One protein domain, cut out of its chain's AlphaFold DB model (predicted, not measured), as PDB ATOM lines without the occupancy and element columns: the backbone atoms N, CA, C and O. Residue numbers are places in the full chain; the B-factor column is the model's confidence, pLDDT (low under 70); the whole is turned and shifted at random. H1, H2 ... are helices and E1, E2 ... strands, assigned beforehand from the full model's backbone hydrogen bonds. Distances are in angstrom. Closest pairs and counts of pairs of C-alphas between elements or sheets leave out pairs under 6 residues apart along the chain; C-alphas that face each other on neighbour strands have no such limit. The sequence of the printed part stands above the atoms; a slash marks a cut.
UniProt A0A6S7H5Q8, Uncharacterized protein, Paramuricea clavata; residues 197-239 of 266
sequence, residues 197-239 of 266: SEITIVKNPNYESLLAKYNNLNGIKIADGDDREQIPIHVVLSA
ATOM      1  N   SER A 197     -41.988  49.902  44.068       52.41
ATOM      2  CA  SER A 197     -41.244  49.088  43.095       52.41
ATOM      3  C   SER A 197     -40.030  48.382  43.702       52.41
ATOM      4  O   SER A 197     -39.692  47.288  43.260       52.41
ATOM      5  N   GLU A 198     -39.405  48.967  44.727       54.12
ATOM      6  CA  GLU A 198     -38.247  48.389  45.425       54.12
ATOM      7  C   GLU A 198     -38.659  47.298  46.427       54.12
ATOM      8  O   GLU A 198     -37.879  46.402  46.720       54.12
ATOM      9  N   ILE A 199     -39.900  47.323  46.929       59.28
ATOM     10  CA  ILE A 199     -40.416  46.310  47.873       59.28
ATOM     11  C   ILE A 199     -40.761  45.006  47.143       59.28
ATOM     12  O   ILE A 199     -40.644  43.915  47.695       59.28
ATOM     13  N   THR A 200     -41.213  45.110  45.892       62.28
ATOM     14  CA  THR A 200     -41.661  43.958  45.099       62.28
ATOM     15  C   THR A 200     -40.550  43.307  44.287       62.28
ATOM     16  O   THR A 200     -40.823  42.360  43.554       62.28
ATOM     17  N   ILE A 201     -39.318  43.820  44.363       72.12
ATOM     18  CA  ILE A 201     -38.204  43.372  43.531       72.12
ATOM     19  C   ILE A 201     -36.915  43.358  44.353       72.12
ATOM     20  O   ILE A 201     -36.517  44.374  44.911       72.12
ATOM     21  N   VAL A 202     -36.219  42.223  44.378       76.31
ATOM     22  CA  VAL A 202     -34.887  42.095  44.988       76.31
ATOM     23  C   VAL A 202     -33.870  41.707  43.926       76.31
ATOM     24  O   VAL A 202     -34.179  40.965  42.998       76.31
ATOM     25  N   LYS A 203     -32.644  42.223  44.030       77.69
ATOM     26  CA  LYS A 203     -31.554  41.849  43.118       77.69
ATOM     27  C   LYS A 203     -31.203  40.379  43.303       77.69
ATOM     28  O   LYS A 203     -31.041  39.937  44.438       77.69
ATOM     29  N   ASN A 204     -31.049  39.653  42.202       82.00
ATOM     30  CA  ASN A 204     -30.605  38.271  42.261       82.00
ATOM     31  C   ASN A 204     -29.134  38.228  42.719       82.00
ATOM     32  O   ASN A 204     -28.274  38.814  42.056       82.00
ATOM     33  N   PRO A 205     -28.818  37.569  43.846       77.06
ATOM     34  CA  PRO A 205     -27.449  37.465  44.346       77.06
ATOM     35  C   PRO A 205     -26.553  36.526  43.518       77.06
ATOM     36  O   PRO A 205     -25.355  36.482  43.785       77.06
ATOM     37  N   ASN A 206     -27.103  35.811  42.528       75.94
ATOM     38  CA  ASN A 206     -26.411  34.856  41.659       75.94
ATOM     39  C   ASN A 206     -25.624  33.810  42.470       75.94
ATOM     40  O   ASN A 206     -24.402  33.875  42.648       75.94
ATOM     41  N   TYR A 207     -26.367  32.838  43.001       77.44
ATOM     42  CA  TYR A 207     -25.825  31.824  43.899       77.44
ATOM     43  C   TYR A 207     -24.727  30.968  43.258       77.44
ATOM     44  O   TYR A 207     -23.799  30.586  43.963       77.44
ATOM     45  N   GLU A 208     -24.760  30.737  41.941       76.31
ATOM     46  CA  GLU A 208     -23.694  30.016  41.227       76.31
ATOM     47  C   GLU A 208     -22.331  30.698  41.399       76.31
ATOM     48  O   GLU A 208     -21.336  30.059  41.750       76.31
ATOM     49  N   SER A 209     -22.301  32.024  41.248       79.69
ATOM     50  CA  SER A 209     -21.084  32.822  41.415       79.69
ATOM     51  C   SER A 209     -20.600  32.841  42.869       79.69
ATOM     52  O   SER A 209     -19.397  32.828  43.132       79.69
ATOM     53  N   LEU A 210     -21.524  32.856  43.836       79.19
ATOM     54  CA  LEU A 210     -21.199  32.831  45.267       79.19
ATOM     55  C   LEU A 210     -20.659  31.469  45.718       79.19
ATOM     56  O   LEU A 210     -19.702  31.426  46.491       79.19
ATOM     57  N   LEU A 211     -21.226  30.373  45.210       78.56
ATOM     58  CA  LEU A 211     -20.762  29.013  45.487       78.56
ATOM     59  C   LEU A 211     -19.347  28.784  44.942       78.56
ATOM     60  O   LEU A 211     -18.523  28.192  45.633       78.56
ATOM     61  N   ALA A 212     -19.031  29.320  43.758       80.31
ATOM     62  CA  ALA A 212     -17.681  29.259  43.196       80.31
ATOM     63  C   ALA A 212     -16.667  30.138  43.953       80.31
ATOM     64  O   ALA A 212     -15.477  29.829  43.995       80.31
ATOM     65  N   LYS A 213     -17.124  31.249  44.548       86.12
ATOM     66  CA  LYS A 213     -16.260  32.226  45.228       86.12
ATOM     67  C   LYS A 213     -15.829  31.792  46.632       86.12
ATOM     68  O   LYS A 213     -14.752  32.185  47.080       86.12
ATOM     69  N   TYR A 214     -16.658  31.034  47.346       83.25
ATOM     70  CA  TYR A 214     -16.457  30.747  48.767       83.25
ATOM     71  C   TYR A 214     -16.303  29.246  49.037       83.25
ATOM     72  O   TYR A 214     -17.270  28.489  49.045       83.25
ATOM     73  N   ASN A 215     -15.074  28.824  49.356       82.56
ATOM     74  CA  ASN A 215     -14.721  27.416  49.597       82.56
ATOM     75  C   ASN A 215     -15.499  26.751  50.750       82.56
ATOM     76  O   ASN A 215     -15.616  25.529  50.787       82.56
ATOM     77  N   ASN A 216     -16.029  27.531  51.695       83.31
ATOM     78  CA  ASN A 216     -16.837  27.039  52.815       83.31
ATOM     79  C   ASN A 216     -18.287  26.701  52.428       83.31
ATOM     80  O   ASN A 216     -19.023  26.186  53.264       83.31
ATOM     81  N   LEU A 217     -18.702  26.985  51.190       76.31
ATOM     82  CA  LEU A 217     -20.019  26.623  50.661       76.31
ATOM     83  C   LEU A 217     -19.983  25.330  49.821       76.31
ATOM     84  O   LEU A 217     -21.020  24.891  49.321       76.31
ATOM     85  N   ASN A 218     -18.808  24.694  49.701       70.81
ATOM     86  CA  ASN A 218     -18.603  23.421  49.008       70.81
ATOM     87  C   ASN A 218     -19.369  22.291  49.717       70.81
ATOM     88  O   ASN A 218     -18.874  21.667  50.651       70.81
ATOM     89  N   GLY A 219     -20.606  22.053  49.283       73.81
ATOM     90  CA  GLY A 219     -21.520  21.059  49.857       73.81
ATOM     91  C   GLY A 219     -22.981  21.508  49.867       73.81
ATOM     92  O   GLY A 219     -23.880  20.672  49.946       73.81
ATOM     93  N   ILE A 220     -23.233  22.812  49.725       75.94
ATOM     94  CA  ILE A 220     -24.585  23.364  49.662       75.94
ATOM     95  C   ILE A 220     -25.092  23.253  48.222       75.94
ATOM     96  O   ILE A 220     -24.563  23.882  47.309       75.94
ATOM     97  N   LYS A 221     -26.135  22.443  48.015       72.75
ATOM     98  CA  LYS A 221     -26.831  22.314  46.729       72.75
ATOM     99  C   LYS A 221     -28.053  23.225  46.727       72.75
ATOM    100  O   LYS A 221     -29.094  22.860  47.267       72.75
ATOM    101  N   ILE A 222     -27.919  24.404  46.131       73.69
ATOM    102  CA  ILE A 222     -29.052  25.298  45.877       73.69
ATOM    103  C   ILE A 222     -29.607  24.934  44.499       73.69
ATOM    104  O   ILE A 222     -28.922  25.089  43.495       73.69
ATOM    105  N   ALA A 223     -30.828  24.404  44.454       66.38
ATOM    106  CA  ALA A 223     -31.544  24.139  43.208       66.38
ATOM    107  C   ALA A 223     -32.323  25.395  42.783       66.38
ATOM    108  O   ALA A 223     -33.551  25.388  42.749       66.38
ATOM    109  N   ASP A 224     -31.597  26.483  42.533       66.81
ATOM    110  CA  ASP A 224     -32.147  27.734  42.017       66.81
ATOM    111  C   ASP A 224     -31.575  27.957  40.616       66.81
ATOM    112  O   ASP A 224     -30.377  28.166  40.458       66.81
ATOM    113  N   GLY A 225     -32.426  27.795  39.605       65.25
ATOM    114  CA  GLY A 225     -32.080  27.996  38.196       65.25
ATOM    115  C   GLY A 225     -32.557  29.346  37.665       65.25
ATOM    116  O   GLY A 225     -32.724  29.481  36.457       65.25
ATOM    117  N   ASP A 226     -32.880  30.295  38.550       69.31
ATOM    118  CA  ASP A 226     -33.341  31.623  38.158       69.31
ATOM    119  C   ASP A 226     -32.147  32.503  37.755       69.31
ATOM    120  O   ASP A 226     -31.338  32.925  38.585       69.31
ATOM    121  N   ASP A 227     -32.037  32.770  36.457       75.75
ATOM    122  CA  ASP A 227     -30.992  33.571  35.819       75.75
ATOM    123  C   ASP A 227     -31.364  35.059  35.698       75.75
ATOM    124  O   ASP A 227     -30.571  35.875  35.222       75.75
ATOM    125  N   ARG A 228     -32.562  35.450  36.151       78.25
ATOM    126  CA  ARG A 228     -33.027  36.840  36.071       78.25
ATOM    127  C   ARG A 228     -32.199  37.741  36.979       78.25
ATOM    128  O   ARG A 228     -31.965  37.413  38.135       78.25
ATOM    129  N   GLU A 229     -31.844  38.938  36.511       77.25
ATOM    130  CA  GLU A 229     -31.099  39.935  37.307       77.25
ATOM    131  C   GLU A 229     -31.859  40.404  38.563       77.25
ATOM    132  O   GLU A 229     -31.271  40.886  39.536       77.25
ATOM    133  N   GLN A 230     -33.188  40.286  38.536       78.19
ATOM    134  CA  GLN A 230     -34.093  40.759  39.572       78.19
ATOM    135  C   GLN A 230     -35.198  39.728  39.819       78.19
ATOM    136  O   GLN A 230     -35.845  39.251  38.885       78.19
ATOM    137  N   ILE A 231     -35.424  39.409  41.092       75.31
ATOM    138  CA  ILE A 231     -36.389  38.419  41.559       75.31
ATOM    139  C   ILE A 231     -37.632  39.157  42.072       75.31
ATOM    140  O   ILE A 231     -37.520  39.982  42.987       75.31
ATOM    141  N   PRO A 232     -38.824  38.881  41.514       72.44
ATOM    142  CA  PRO A 232     -40.060  39.457  42.018       72.44
ATOM    143  C   PRO A 232     -40.440  38.813  43.356       72.44
ATOM    144  O   PRO A 232     -40.493  37.590  43.476       72.44
ATOM    145  N   ILE A 233     -40.755  39.637  44.353       68.62
ATOM    146  CA  ILE A 233     -41.241  39.190  45.661       68.62
ATOM    147  C   ILE A 233     -42.714  39.555  45.802       68.62
ATOM    148  O   ILE A 233     -43.125  40.701  45.613       68.62
ATOM    149  N   HIS A 234     -43.515  38.564  46.181       63.12
ATOM    150  CA  HIS A 234     -44.904  38.774  46.559       63.12
ATOM    151  C   HIS A 234     -44.989  39.131  48.043       63.12
ATOM    152  O   HIS A 234     -44.700  38.305  48.907       63.12
ATOM    153  N   VAL A 235     -45.409  40.359  48.341       62.38
ATOM    154  CA  VAL A 235     -45.669  40.801  49.715       62.38
ATOM    155  C   VAL A 235     -47.077  40.374  50.114       62.38
ATOM    156  O   VAL A 235     -48.060  40.813  49.516       62.38
ATOM    157  N   VAL A 236     -47.173  39.509  51.122       62.06
ATOM    158  CA  VAL A 236     -48.451  39.091  51.706       62.06
ATOM    159  C   VAL A 236     -48.803  40.067  52.820       62.06
ATOM    160  O   VAL A 236     -48.126  40.116  53.841       62.06
ATOM    161  N   LEU A 237     -49.855  40.853  52.608       62.97
ATOM    162  CA  LEU A 237     -50.361  41.808  53.590       62.97
ATOM    163  C   LEU A 237     -51.486  41.179  54.412       62.97
ATOM    164  O   LEU A 237     -52.290  40.404  53.884       62.97
ATOM    165  N   SER A 238     -51.573  41.537  55.693       63.31
ATOM    166  CA  SER A 238     -52.721  41.159  56.522       63.31
ATOM    167  C   SER A 238     -53.993  41.890  56.072       63.31
ATOM    168  O   SER A 238     -53.933  42.936  55.425       63.31
ATOM    169  N   ALA A 239     -55.172  41.371  56.430       60.47
ATOM    170  CA  ALA A 239     -56.454  41.959  56.021       60.47
ATOM    171  C   ALA A 239     -56.621  43.431  56.460       60.47
ATOM    172  O   ALA A 239     -57.211  44.226  55.730       60.47
TER     173      ALA A 239
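Overview. This is residues 197 to 239 of the 266 residues of an uncharacterized protein of Paramuricea clavata (UniProt A0A6S7H5Q8). With little regular structure, the printed part is a rod-like open loop: from the short strand E1 it runs out to the helix H1 at one end, then folds back through a long unnamed stretch to E2, which lies beside E1. Residues 212 to 218 stick out, and residues 233 to 239 make a tail toward the other end. It has 43 residues, with E1, H1 and E2 in that order, the strands antiparallel; the class is mixed, with 13 residues in named elements. It is only just loose, close to extended, with a radius of gyration of the C-alphas of 13.8 A and spans of 44 by 20 by 15 A.

Arrangement. E1, residues 201 to 203, and E2, residues 230 to 232, are antiparallel neighbours at 149 degrees. C-alphas 203 and 230 face each other at 4.5 A. N 202 and O 231 are within hydrogen-bond range at 2.9 A. In H1, residues 207 to 213, every O i to N i+4 pair is within range.

Along the chain. E1 begins at C-alpha 201 (-38.204, 43.372, 43.531) and is 6.8 A long. H1 measures 9.7 A. E2, 6.6 A, ends at C-alpha 232 (-40.060, 39.457, 42.018).

Size, cuts and confidence. The farthest C-alphas, of Asn 215 and Ala 239, are 44.7 A apart. The printed part has no cut. The H1 to E2 link is long. Residues 197 to 200, 223 to 226 and 233 to 239 have pLDDT under 70.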